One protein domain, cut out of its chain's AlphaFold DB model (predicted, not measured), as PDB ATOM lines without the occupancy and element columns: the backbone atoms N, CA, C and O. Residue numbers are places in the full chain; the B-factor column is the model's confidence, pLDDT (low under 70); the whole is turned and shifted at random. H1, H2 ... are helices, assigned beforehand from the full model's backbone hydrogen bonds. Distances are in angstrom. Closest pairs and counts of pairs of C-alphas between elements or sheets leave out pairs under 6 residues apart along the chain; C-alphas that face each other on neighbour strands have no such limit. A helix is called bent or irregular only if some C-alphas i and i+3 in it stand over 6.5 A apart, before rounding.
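Overview. This is residues 39 to 131 of the 137 residues of an uncharacterized protein of Pseudomonas syringae pv. actinidiae (UniProt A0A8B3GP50). Three long helices lie side by side as a slab, with H1 in the middle between H2 and H3; short H4 crosses H1 and H2 on one side, and H5 sits beyond one end, touching no helix. You have 93 residues with five named helices, H1 to H5 in chain order, and no named strand: the class is all helix. The whole is compact, with a radius of gyration of the C-alphas of 13.4 A and spans of 40 by 30 by 18 A.

Arrangement. Begin with H1, residues 39 to 56, the hub, touching three helices. It forms a helical hairpin with H2, residues 60 to 79: their closest C-alphas, Met 50 and Gly 66, are 4.5 A apart, at a shallow tilt of 27 degrees, opposite ways. H3, residues 83 to 97, touches H1 with closest C-alphas Ala 93 and Phe 48 at 4.7 A; they run the same way at a steep tilt of 36 degrees, only just past shallow. H4, residues 108 to 113, touches H1 through residues 45 to 49 alone, about perpendicular at 82 degrees, closest C-alphas Cys 49 and Cys 110 at 5.3 A. It touches H2 through residues 65 to 69 alone, closest C-alphas Ala 65 and Phe 113 at 5.0 A. The helix packing is mostly crossed. H5, residues 122 to 131, is close to but not clearly touching H2, closest C-alphas Gly 62 and Leu 129 at 7.5 A. Every O i to N i+4 pair is within hydrogen-bond range in H1, H2 and H5; H3 has 10 of 11, and H4 0 of 2, beside 2 of 3 O i to N i+3 pairs.

Along the chain. Find C-alpha 39 at (133.277, -97.314, -60.488); from there H1 runs 25.0 A to residue 56. H2 runs 29.3 A and H3 21.7 A. H4 is only just irregular: C-alphas 109 and 112 are 6.6 A apart. H5 ends at C-alpha 131, (121.297, -94.713, -30.670).

Size, cuts and confidence. The C-alphas farthest apart, Ala 84 and Gly 119, are 40.8 A apart. The printed part has no cut and no long link. Look for pLDDT under 70 at residues 58, 98 to 104, 116 to 120, 122 and 127 to 131.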
ATOM      1  N   ALA A  39     132.820 -98.639 -60.889       91.50
ATOM      2  CA  ALA A  39     133.277 -97.314 -60.488       91.50
ATOM      3  C   ALA A  39     132.099 -96.367 -60.200       91.50
ATOM      4  O   ALA A  39     132.112 -95.627 -59.215       91.50
ATOM      5  N   TYR A  40     131.036 -96.439 -61.006       91.81
ATOM      6  CA  TYR A  40     129.817 -95.649 -60.795       91.81
ATOM      7  C   TYR A  40     128.939 -96.240 -59.689       91.81
ATOM      8  O   TYR A  40     128.233 -95.501 -59.001       91.81
ATOM      9  N   GLU A  41     129.012 -97.552 -59.455       90.81
ATOM     10  CA  GLU A  41     128.410 -98.166 -58.274       90.81
ATOM     11  C   GLU A  41     129.081 -97.656 -56.991       90.81
ATOM     12  O   GLU A  41     128.388 -97.212 -56.073       90.81
ATOM     13  N   ALA A  42     130.417 -97.634 -56.942       91.50
ATOM     14  CA  ALA A  42     131.162 -97.089 -55.809       91.50
ATOM     15  C   ALA A  42     130.835 -95.603 -55.569       91.50
ATOM     16  O   ALA A  42     130.627 -95.199 -54.424       91.50
ATOM     17  N   LEU A  43     130.700 -94.813 -56.639       95.12
ATOM     18  CA  LEU A  43     130.229 -93.425 -56.580       95.12
ATOM     19  C   LEU A  43     128.831 -93.319 -55.944       95.12
ATOM     20  O   LEU A  43     128.614 -92.522 -55.028       95.12
ATOM     21  N   SER A  44     127.884 -94.146 -56.400       93.44
ATOM     22  CA  SER A  44     126.526 -94.205 -55.844       93.44
ATOM     23  C   SER A  44     126.540 -94.589 -54.360       93.44
ATOM     24  O   SER A  44     125.784 -94.025 -53.567       93.44
ATOM     25  N   GLN A  45     127.398 -95.528 -53.955       92.81
ATOM     26  CA  GLN A  45     127.544 -95.929 -52.555       92.81
ATOM     27  C   GLN A  45     128.091 -94.781 -51.695       92.81
ATOM     28  O   GLN A  45     127.500 -94.481 -50.657       92.81
ATOM     29  N   SER A  46     129.145 -94.084 -52.134       95.31
ATOM     30  CA  SER A  46     129.686 -92.909 -51.431       95.31
ATOM     31  C   SER A  46     128.629 -91.812 -51.271       95.31
ATOM     32  O   SER A  46     128.433 -91.295 -50.169       95.31
ATOM     33  N   ALA A  47     127.886 -91.501 -52.341       94.12
ATOM     34  CA  ALA A  47     126.806 -90.513 -52.314       94.12
ATOM     35  C   ALA A  47     125.679 -90.909 -51.351       94.12
ATOM     36  O   ALA A  47     125.191 -90.079 -50.577       94.12
ATOM     37  N   PHE A  48     125.277 -92.179 -51.363       92.38
ATOM     38  CA  PHE A  48     124.262 -92.693 -50.455       92.38
ATOM     39  C   PHE A  48     124.734 -92.609 -48.997       92.38
ATOM     40  O   PHE A  48     124.013 -92.085 -48.150       92.38
ATOM     41  N   CYS A  49     125.956 -93.063 -48.705       90.56
ATOM     42  CA  CYS A  49     126.501 -93.086 -47.350       90.56
ATOM     43  C   CYS A  49     126.721 -91.683 -46.784       90.56
ATOM     44  O   CYS A  49     126.358 -91.442 -45.636       90.56
ATOM     45  N   MET A  50     127.227 -90.742 -47.587       92.00
ATOM     46  CA  MET A  50     127.351 -89.335 -47.199       92.00
ATOM     47  C   MET A  50     126.007 -88.779 -46.714       92.00
ATOM     48  O   MET A  50     125.903 -88.251 -45.608       92.00
ATOM     49  N   ASN A  51     124.957 -88.924 -47.524       88.62
ATOM     50  CA  ASN A  51     123.636 -88.426 -47.159       88.62
ATOM     51  C   ASN A  51     123.017 -89.200 -45.989       88.62
ATOM     52  O   ASN A  51     122.380 -88.592 -45.132       88.62
ATOM     53  N   HIS A  52     123.185 -90.524 -45.935       86.69
ATOM     54  CA  HIS A  52     122.720 -91.322 -44.803       86.69
ATOM     55  C   HIS A  52     123.326 -90.788 -43.504       86.69
ATOM     56  O   HIS A  52     122.594 -90.480 -42.570       86.69
ATOM     57  N   PHE A  53     124.640 -90.580 -43.467       85.94
ATOM     58  CA  PHE A  53     125.292 -90.074 -42.269       85.94
ATOM     59  C   PHE A  53     124.862 -88.644 -41.915       85.94
ATOM     60  O   PHE A  53     124.546 -88.372 -40.761       85.94
ATOM     61  N   TYR A  54     124.752 -87.735 -42.887       84.31
ATOM     62  CA  TYR A  54     124.355 -86.352 -42.595       84.31
ATOM     63  C   TYR A  54     122.882 -86.168 -42.226       84.31
ATOM     64  O   TYR A  54     122.566 -85.252 -41.467       84.31
ATOM     65  N   TYR A  55     121.979 -87.001 -42.744       80.94
ATOM     66  CA  TYR A  55     120.535 -86.797 -42.577       80.94
ATOM     67  C   TYR A  55     119.843 -87.856 -41.718       80.94
ATOM     68  O   TYR A  55     118.690 -87.655 -41.333       80.94
ATOM     69  N   ARG A  56     120.502 -88.984 -41.429       78.62
ATOM     70  CA  ARG A  56     119.942 -90.084 -40.625       78.62
ATOM     71  C   ARG A  56     120.716 -90.352 -39.337       78.62
ATOM     72  O   ARG A  56     120.115 -90.884 -38.414       78.62
ATOM     73  N   THR A  57     121.993 -89.963 -39.234       71.12
ATOM     74  CA  THR A  57     122.799 -90.171 -38.015       71.12
ATOM     75  C   THR A  57     123.247 -88.830 -37.421       71.12
ATOM     76  O   THR A  57     124.222 -88.241 -37.873       71.12
ATOM     77  N   SER A  58     122.556 -88.312 -36.403       67.25
ATOM     78  CA  SER A  58     122.839 -86.978 -35.840       67.25
ATOM     79  C   SER A  58     123.932 -86.951 -34.756       67.25
ATOM     80  O   SER A  58     123.823 -86.198 -33.798       67.25
ATOM     81  N   SER A  59     125.013 -87.729 -34.892       72.88
ATOM     82  CA  SER A  59     126.147 -87.703 -33.944       72.88
ATOM     83  C   SER A  59     127.439 -87.184 -34.548       72.88
ATOM     84  O   SER A  59     127.646 -87.222 -35.757       72.88
ATOM     85  N   TYR A  60     128.381 -86.810 -33.679       79.62
ATOM     86  CA  TYR A  60     129.752 -86.474 -34.060       79.62
ATOM     87  C   TYR A  60     130.432 -87.553 -34.925       79.62
ATOM     88  O   TYR A  60     131.016 -87.233 -35.957       79.62
ATOM     89  N   LEU A  61     130.330 -88.832 -34.541       77.50
ATOM     90  CA  LEU A  61     130.918 -89.932 -35.318       77.50
ATOM     91  C   LEU A  61     130.188 -90.147 -36.649       77.50
ATOM     92  O   LEU A  61     130.842 -90.391 -37.661       77.50
ATOM     93  N   GLY A  62     128.859 -89.997 -36.670       80.75
ATOM     94  CA  GLY A  62     128.085 -89.964 -37.911       80.75
ATOM     95  C   GLY A  62     128.579 -88.861 -38.848       80.75
ATOM     96  O   GLY A  62     128.905 -89.127 -39.999       80.75
ATOM     97  N   HIS A  63     128.766 -87.643 -38.339       84.50
ATOM     98  CA  HIS A  63     129.313 -86.531 -39.117       84.50
ATOM     99  C   HIS A  63     130.720 -86.806 -39.657       84.50
ATOM    100  O   HIS A  63     130.973 -86.531 -40.828       84.50
ATOM    101  N   GLN A  64     131.625 -87.378 -38.855       86.69
ATOM    102  CA  GLN A  64     132.957 -87.761 -39.333       86.69
ATOM    103  C   GLN A  64     132.891 -88.796 -40.465       86.69
ATOM    104  O   GLN A  64     133.582 -88.643 -41.473       86.69
ATOM    105  N   ALA A  65     132.028 -89.806 -40.337       87.94
ATOM    106  CA  ALA A  65     131.813 -90.790 -41.394       87.94
ATOM    107  C   ALA A  65     131.194 -90.158 -42.656       87.94
ATOM    108  O   ALA A  65     131.580 -90.491 -43.777       87.94
ATOM    109  N   GLY A  66     130.296 -89.181 -42.489       91.25
ATOM    110  CA  GLY A  66     129.754 -88.370 -43.580       91.25
ATOM    111  C   GLY A  66     130.833 -87.581 -44.329       91.25
ATOM    112  O   GLY A  66     130.849 -87.598 -45.560       91.25
ATOM    113  N   PHE A  67     131.781 -86.966 -43.616       92.31
ATOM    114  CA  PHE A  67     132.922 -86.268 -44.225       92.31
ATOM    115  C   PHE A  67     133.861 -87.219 -44.975       92.31
ATOM    116  O   PHE A  67     134.338 -86.886 -46.065       92.31
ATOM    117  N   ALA A  68     134.103 -88.415 -44.433       92.88
ATOM    118  CA  ALA A  68     134.898 -89.437 -45.110       92.88
ATOM    119  C   ALA A  68     134.224 -89.890 -46.418       92.88
ATOM    120  O   ALA A  68     134.865 -89.917 -47.470       92.88
ATOM    121  N   ALA A  69     132.914 -90.154 -46.381       94.56
ATOM    122  CA  ALA A  69     132.132 -90.500 -47.567       94.56
ATOM    123  C   ALA A  69     132.075 -89.353 -48.593       94.56
ATOM    124  O   ALA A  69     132.177 -89.597 -49.793       94.56
ATOM    125  N   GLN A  70     131.975 -88.099 -48.139       95.00
ATOM    126  CA  GLN A  70     132.028 -86.918 -49.005       95.00
ATOM    127  C   GLN A  70     133.381 -86.788 -49.713       95.00
ATOM    128  O   GLN A  70     133.423 -86.487 -50.903       95.00
ATOM    129  N   THR A  71     134.481 -87.028 -48.999       96.25
ATOM    130  CA  THR A  71     135.832 -86.991 -49.577       96.25
ATOM    131  C   THR A  71     135.991 -88.056 -50.662       96.25
ATOM    132  O   THR A  71     136.484 -87.758 -51.749       96.25
ATOM    133  N   ALA A  72     135.522 -89.279 -50.398       95.06
ATOM    134  CA  ALA A  72     135.546 -90.358 -51.382       95.06
ATOM    135  C   ALA A  72     134.691 -90.031 -52.616       95.06
ATOM    136  O   ALA A  72     135.157 -90.201 -53.741       95.06
ATOM    137  N   LEU A  73     133.481 -89.499 -52.407       95.50
ATOM    138  CA  LEU A  73     132.602 -89.044 -53.483       95.50
ATOM    139  C   LEU A  73     133.287 -87.991 -54.365       95.50
ATOM    140  O   LEU A  73     133.263 -88.114 -55.586       95.50
ATOM    141  N   ALA A  74     133.909 -86.977 -53.759       95.50
ATOM    142  CA  ALA A  74     134.593 -85.914 -54.492       95.50
ATOM    143  C   ALA A  74     135.747 -86.461 -55.350       95.50
ATOM    144  O   ALA A  74     135.807 -86.160 -56.538       95.50
ATOM    145  N   SER A  75     136.591 -87.332 -54.783       95.75
ATOM    146  CA  SER A  75     137.685 -87.985 -55.519       95.75
ATOM    147  C   SER A  75     137.167 -88.784 -56.719       95.75
ATOM    148  O   SER A  75     137.691 -88.673 -57.821       95.75
ATOM    149  N   GLN A  76     136.091 -89.554 -56.532       94.75
ATOM    150  CA  GLN A  76     135.480 -90.344 -57.604       94.75
ATOM    151  C   GLN A  76     134.880 -89.453 -58.705       94.75
ATOM    152  O   GLN A  76     134.972 -89.786 -59.883       94.75
ATOM    153  N   MET A  77     134.284 -88.308 -58.353       92.38
ATOM    154  CA  MET A  77     133.750 -87.355 -59.336       92.38
ATOM    155  C   MET A  77     134.840 -86.684 -60.182       92.38
ATOM    156  O   MET A  77     134.563 -86.302 -61.316       92.38
ATOM    157  N   GLU A  78     136.057 -86.528 -59.656       91.88
ATOM    158  CA  GLU A  78     137.196 -85.996 -60.418       91.88
ATOM    159  C   GLU A  78     137.739 -87.014 -61.435       91.88
ATOM    160  O   GLU A  78     138.165 -86.639 -62.529       91.88
ATOM    161  N   GLU A  79     137.690 -88.302 -61.093       92.00
ATOM    162  CA  GLU A  79     138.206 -89.401 -61.917       92.00
ATOM    163  C   GLU A  79     137.209 -89.883 -62.985       92.00
ATOM    164  O   GLU A  79     137.609 -90.374 -64.044       92.00
ATOM    165  N   LEU A  80     135.903 -89.752 -62.733       91.56
ATOM    166  CA  LEU A  80     134.855 -90.243 -63.628       91.56
ATOM    167  C   LEU A  80     134.408 -89.165 -64.619       91.56
ATOM    168  O   LEU A  80     133.789 -88.166 -64.261       91.56
ATOM    169  N   HIS A  81     134.687 -89.395 -65.901       87.31
ATOM    170  CA  HIS A  81     134.454 -88.405 -66.959       87.31
ATOM    171  C   HIS A  81     133.101 -88.538 -67.682       87.31
ATOM    172  O   HIS A  81     132.703 -87.615 -68.396       87.31
ATOM    173  N   ASP A  82     132.370 -89.648 -67.514       90.19
ATOM    174  CA  ASP A  82     131.022 -89.791 -68.082       90.19
ATOM    175  C   ASP A  82     129.995 -89.089 -67.186       90.19
ATOM    176  O   ASP A  82     129.423 -89.668 -66.257       90.19
ATOM    177  N   GLY A  83     129.751 -87.811 -67.479       86.56
ATOM    178  CA  GLY A  83     128.824 -86.982 -66.712       86.56
ATOM    179  C   GLY A  83     127.389 -87.526 -66.658       86.56
ATOM    180  O   GLY A  83     126.694 -87.284 -65.671       86.56
ATOM    181  N   ALA A  84     126.943 -88.282 -67.669       88.38
ATOM    182  CA  ALA A  84     125.609 -88.880 -67.665       88.38
ATOM    183  C   ALA A  84     125.534 -90.022 -66.646       88.38
ATOM    184  O   ALA A  84     124.625 -90.039 -65.815       88.38
ATOM    185  N   LYS A  85     126.531 -90.916 -66.638       87.94
ATOM    186  CA  LYS A  85     126.620 -91.999 -65.647       87.94
ATOM    187  C   LYS A  85     126.842 -91.475 -64.227       87.94
ATOM    188  O   LYS A  85     126.216 -91.980 -63.296       87.94
ATOM    189  N   VAL A  86     127.663 -90.431 -64.050       91.00
ATOM    190  CA  VAL A  86     127.836 -89.742 -62.753       91.00
ATOM    191  C   VAL A  86     126.495 -89.210 -62.249       91.00
ATOM    192  O   VAL A  86     126.108 -89.472 -61.108       91.00
ATOM    193  N   SER A  87     125.765 -88.485 -63.100       89.75
ATOM    194  CA  SER A  87     124.471 -87.909 -62.733       89.75
ATOM    195  C   SER A  87     123.459 -88.987 -62.347       89.75
ATOM    196  O   SER A  87     122.773 -88.838 -61.334       89.75
ATOM    197  N   ASP A  88     123.397 -90.087 -63.097       89.62
ATOM    198  CA  ASP A  88     122.457 -91.169 -62.822       89.62
ATOM    199  C   ASP A  88     122.791 -91.932 -61.534       89.62
ATOM    200  O   ASP A  88     121.892 -92.195 -60.733       89.62
ATOM    201  N   ALA A  89     124.071 -92.213 -61.278       88.31
ATOM    202  CA  ALA A  89     124.534 -92.831 -60.036       88.31
ATOM    203  C   ALA A  89     124.184 -91.977 -58.807       88.31
ATOM    204  O   ALA A  89     123.600 -92.475 -57.842       88.31
ATOM    205  N   ILE A  90     124.456 -90.670 -58.867       90.44
ATOM    206  CA  ILE A  90     124.094 -89.727 -57.803       90.44
ATOM    207  C   ILE A  90     122.570 -89.689 -57.634       90.44
ATOM    208  O   ILE A  90     122.059 -89.857 -56.530       90.44
ATOM    209  N   ARG A  91     121.805 -89.542 -58.720       89.00
ATOM    210  CA  ARG A  91     120.336 -89.516 -58.666       89.00
ATOM    211  C   ARG A  91     119.765 -90.776 -58.010       89.00
ATOM    212  O   ARG A  91     118.860 -90.672 -57.182       89.00
ATOM    213  N   MET A  92     120.278 -91.956 -58.354       84.56
ATOM    214  CA  MET A  92     119.861 -93.221 -57.743       84.56
ATOM    215  C   MET A  92     120.171 -93.265 -56.245       84.56
ATOM    216  O   MET A  92     119.290 -93.622 -55.459       84.56
ATOM    217  N   ALA A  93     121.372 -92.843 -55.846       86.94
ATOM    218  CA  ALA A  93     121.790 -92.791 -54.450       86.94
ATOM    219  C   ALA A  93     120.878 -91.902 -53.590       86.94
ATOM    220  O   ALA A  93     120.434 -92.317 -52.520       86.94
ATOM    221  N   PHE A  94     120.551 -90.701 -54.071       81.50
ATOM    222  CA  PHE A  94     119.679 -89.770 -53.350       81.50
ATOM    223  C   PHE A  94     118.218 -90.255 -53.323       81.50
ATOM    224  O   PHE A  94     117.584 -90.219 -52.270       81.50
ATOM    225  N   ASN A  95     117.699 -90.817 -54.422       82.81
ATOM    226  CA  ASN A  95     116.350 -91.403 -54.454       82.81
ATOM    227  C   ASN A  95     116.189 -92.596 -53.497       82.81
ATOM    228  O   ASN A  95     115.088 -92.865 -53.012       82.81
ATOM    229  N   ALA A  96     117.264 -93.341 -53.227       75.56
ATOM    230  CA  ALA A  96     117.225 -94.460 -52.290       75.56
ATOM    231  C   ALA A  96     116.949 -94.010 -50.842       75.56
ATOM    232  O   ALA A  96     116.419 -94.791 -50.052       75.56
ATOM    233  N   ILE A  97     117.242 -92.751 -50.503       70.94
ATOM    234  CA  ILE A  97     117.103 -92.192 -49.149       70.94
ATOM    235  C   ILE A  97     115.672 -91.746 -48.849       70.94
ATOM    236  O   ILE A  97     115.276 -91.723 -47.680       70.94
ATOM    237  N   ASP A  98     114.876 -91.464 -49.880       66.00
ATOM    238  CA  ASP A  98     113.462 -91.091 -49.751       66.00
ATOM    239  C   ASP A  98     112.540 -92.290 -49.475       66.00
ATOM    240  O   ASP A  98     111.358 -92.116 -49.162       66.00
ATOM    241  N   ARG A  99     113.061 -93.525 -49.515       59.12
ATOM    242  CA  ARG A  99     112.301 -94.713 -49.102       59.12
ATOM    243  C   ARG A  99     112.076 -94.682 -47.581       59.12
ATOM    244  O   ARG A  99     112.934 -94.274 -46.804       59.12
ATOM    245  N   SER A 100     110.867 -95.040 -47.156       51.19
ATOM    246  CA  SER A 100     110.275 -94.719 -45.847       51.19
ATOM    247  C   SER A 100     111.151 -95.005 -44.606       51.19
ATOM    248  O   SER A 100     111.168 -96.111 -44.077       51.19
ATOM    249  N   LYS A 101     111.822 -93.951 -44.132       54.75
ATOM    250  CA  LYS A 101     111.953 -93.399 -42.760       54.75
ATOM    251  C   LYS A 101     112.134 -94.243 -41.478       54.75
ATOM    252  O   LYS A 101     112.317 -93.589 -40.461       54.75
ATOM    253  N   ASN A 102     112.175 -95.574 -41.463       49.44
ATOM    254  CA  ASN A 102     112.246 -96.303 -40.175       49.44
ATOM    255  C   ASN A 102     113.565 -97.026 -39.875       49.44
ATOM    256  O   ASN A 102     113.671 -97.634 -38.813       49.44
ATOM    257  N   ASP A 103     114.550 -96.983 -40.771       57.56
ATOM    258  CA  ASP A 103     115.823 -97.668 -40.545       57.56
ATOM    259  C   ASP A 103     116.949 -96.664 -40.256       57.56
ATOM    260  O   ASP A 103     117.467 -96.007 -41.161       57.56
ATOM    261  N   GLU A 104     117.287 -96.519 -38.971       62.09
ATOM    262  CA  GLU A 104     118.462 -95.781 -38.478       62.09
ATOM    263  C   GLU A 104     119.725 -96.660 -38.466       62.09
ATOM    264  O   GLU A 104     120.792 -96.231 -38.022       62.09
ATOM    265  N   THR A 105     119.639 -97.917 -38.917       72.62
ATOM    266  CA  THR A 105     120.820 -98.773 -38.966       72.62
ATOM    267  C   THR A 105     121.749 -98.339 -40.086       72.62
ATOM    268  O   THR A 105     121.325 -98.024 -41.196       72.62
ATOM    269  N   VAL A 106     123.051 -98.369 -39.795       77.75
ATOM    270  CA  VAL A 106     124.063 -98.091 -40.809       77.75
ATOM    271  C   VAL A 106     124.167 -99.267 -41.775       77.75
ATOM    272  O   VAL A 106     124.524-100.382 -41.355       77.75
ATOM    273  N   PRO A 107     123.923 -99.034 -43.077       81.38
ATOM    274  CA  PRO A 107     124.038-100.070 -44.088       81.38
ATOM    275  C   PRO A 107     125.465-100.602 -44.177       81.38
ATOM    276  O   PRO A 107     126.435 -99.884 -43.937       81.38
ATOM    277  N   PHE A 108     125.604-101.876 -44.540       83.38
ATOM    278  CA  PHE A 108     126.903-102.552 -44.564       83.38
ATOM    279  C   PHE A 108     127.941-101.810 -45.423       83.38
ATOM    280  O   PHE A 108     129.057-101.584 -44.962       83.38
ATOM    281  N   ALA A 109     127.539-101.338 -46.609       85.31
ATOM    282  CA  ALA A 109     128.395-100.567 -47.513       85.31
ATOM    283  C   ALA A 109     128.907 -99.245 -46.908       85.31
ATOM    284  O   ALA A 109     129.934 -98.736 -47.339       85.31
ATOM    285  N   CYS A 110     128.241 -98.697 -45.889       87.69
ATOM    286  CA  CYS A 110     128.646 -97.443 -45.255       87.69
ATOM    287  C   CYS A 110     129.623 -97.631 -44.093       87.69
ATOM    288  O   CYS A 110     130.244 -96.665 -43.655       87.69
ATOM    289  N   ARG A 111     129.818 -98.866 -43.612       85.94
ATOM    290  CA  ARG A 111     130.721 -99.147 -42.484       85.94
ATOM    291  C   ARG A 111     132.182 -98.842 -42.792       85.94
ATOM    292  O   ARG A 111     132.929 -98.524 -41.878       85.94
ATOM    293  N   GLN A 112     132.569 -98.897 -44.064       87.88
ATOM    294  CA  GLN A 112     133.924 -98.563 -44.508       87.88
ATOM    295  C   GLN A 112     134.309 -97.099 -44.248       87.88
ATOM    296  O   GLN A 112     135.490 -96.795 -44.133       87.88
ATOM    297  N   PHE A 113     133.327 -96.199 -44.128       89.81
ATOM    298  CA  PHE A 113     133.562 -94.780 -43.846       89.81
ATOM    299  C   PHE A 113     133.603 -94.467 -42.350       89.81
ATOM    300  O   PHE A 113     133.898 -93.340 -41.963       89.81
ATOM    301  N   ILE A 114     133.309 -95.451 -41.499       85.38
ATOM    302  CA  ILE A 114     133.387 -95.289 -40.053       85.38
ATOM    303  C   ILE A 114     134.861 -95.404 -39.632       85.38
ATOM    304  O   ILE A 114     135.496 -96.420 -39.950       85.38
ATOM    305  N   PRO A 115     135.407 -94.411 -38.903       75.00
ATOM    306  CA  PRO A 115     136.775 -94.462 -38.388       75.00
ATOM    307  C   PRO A 115     137.006 -95.727 -37.559       75.00
ATOM    308  O   PRO A 115     136.255 -95.975 -36.631       75.00
ATOM    309  N   GLN A 116     138.019 -96.538 -37.882       69.12
ATOM    310  CA  GLN A 116     138.261 -97.840 -37.231       69.12
ATOM    311  C   GLN A 116     138.960 -97.726 -35.861       69.12
ATOM    312  O   GLN A 116     138.897 -98.638 -35.037       69.12
ATOM    313  N   ASP A 117     139.595 -96.594 -35.577       63.84
ATOM    314  CA  ASP A 117     140.419 -96.318 -34.392       63.84
ATOM    315  C   ASP A 117     139.624 -95.987 -33.117       63.84
ATOM    316  O   ASP A 117     140.184 -95.897 -32.028       63.84
ATOM    317  N   HIS A 118     138.303 -95.903 -33.220       64.69
ATOM    318  CA  HIS A 118     137.367 -95.691 -32.114       64.69
ATOM    319  C   HIS A 118     137.344 -96.785 -31.018       64.69
ATOM    320  O   HIS A 118     136.662 -96.618 -30.008       64.69
ATOM    321  N   GLY A 119     138.064 -97.904 -31.188       64.81
ATOM    322  CA  GLY A 119     138.204 -98.961 -30.171       64.81
ATOM    323  C   GLY A 119     136.915 -99.723 -29.824       64.81
ATOM    324  O   GLY A 119     136.891-100.480 -28.854       64.81
ATOM    325  N   MET A 120     135.841 -99.524 -30.591       67.62
ATOM    326  CA  MET A 120     134.545-100.168 -30.382       67.62
ATOM    327  C   MET A 120     134.477-101.518 -31.098       67.62
ATOM    328  O   MET A 120     134.884-101.644 -32.249       67.62
ATOM    329  N   SER A 121     133.920-102.528 -30.431       72.94
ATOM    330  CA  SER A 121     133.533-103.784 -31.087       72.94
ATOM    331  C   SER A 121     132.354-103.577 -32.044       72.94
ATOM    332  O   SER A 121     131.578-102.639 -31.876       72.94
ATOM    333  N   ASP A 122     132.143-104.488 -32.998       69.75
ATOM    334  CA  ASP A 122     131.030-104.420 -33.962       69.75
ATOM    335  C   ASP A 122     129.649-104.248 -33.308       69.75
ATOM    336  O   ASP A 122     128.774-103.571 -33.852       69.75
ATOM    337  N   SER A 123     129.434-104.857 -32.138       70.31
ATOM    338  CA  SER A 123     128.178-104.733 -31.393       70.31
ATOM    339  C   SER A 123     128.033-103.355 -30.750       70.31
ATOM    340  O   SER A 123     126.949-102.778 -30.810       70.31
ATOM    341  N   GLN A 124     129.114-102.803 -30.194       70.00
ATOM    342  CA  GLN A 124     129.157-101.440 -29.658       70.00
ATOM    343  C   GLN A 124     129.016-100.407 -30.765       70.00
ATOM    344  O   GLN A 124     128.304 -99.430 -30.584       70.00
ATOM    345  N   LEU A 125     129.622-100.660 -31.922       71.88
ATOM    346  CA  LEU A 125     129.478 -99.814 -33.087       71.88
ATOM    347  C   LEU A 125     128.028 -99.834 -33.580       71.88
ATOM    348  O   LEU A 125     127.418 -98.785 -33.739       71.88
ATOM    349  N   LYS A 126     127.421-101.016 -33.735       70.44
ATOM    350  CA  LYS A 126     126.006-101.135 -34.119       70.44
ATOM    351  C   LYS A 126     125.072-100.471 -33.102       70.44
ATOM    352  O   LYS A 126     124.123 -99.794 -33.499       70.44
ATOM    353  N   TYR A 127     125.331-100.653 -31.808       69.56
ATOM    354  CA  TYR A 127     124.570-100.022 -30.732       69.56
ATOM    355  C   TYR A 127     124.713 -98.499 -30.762       69.56
ATOM    356  O   TYR A 127     123.706 -97.804 -30.779       69.56
ATOM    357  N   PHE A 128     125.945 -97.992 -30.837       68.75
ATOM    358  CA  PHE A 128     126.228 -96.568 -30.949       68.75
ATOM    359  C   PHE A 128     125.476 -95.987 -32.141       68.75
ATOM    360  O   PHE A 128     124.650 -95.113 -31.949       68.75
ATOM    361  N   LEU A 129     125.661 -96.535 -33.342       67.50
ATOM    362  CA  LEU A 129     125.052 -96.009 -34.564       67.50
ATOM    363  C   LEU A 129     123.520 -95.946 -34.484       67.50
ATOM    364  O   LEU A 129     122.947 -94.927 -34.853       67.50
ATOM    365  N   SER A 130     122.883 -96.979 -33.922       68.50
ATOM    366  CA  SER A 130     121.420 -97.052 -33.744       68.50
ATOM    367  C   SER A 130     120.853 -96.169 -32.627       68.50
ATOM    368  O   SER A 130     119.643 -96.048 -32.515       68.50
ATOM    369  N   HIS A 131     121.703 -95.579 -31.786       63.91
ATOM    370  CA  HIS A 131     121.297 -94.713 -30.670       63.91
ATOM    371  C   HIS A 131     122.039 -93.370 -30.691       63.91
ATOM    372  O   HIS A 131     121.982 -92.606 -29.734       63.91
TER     373      HIS A 131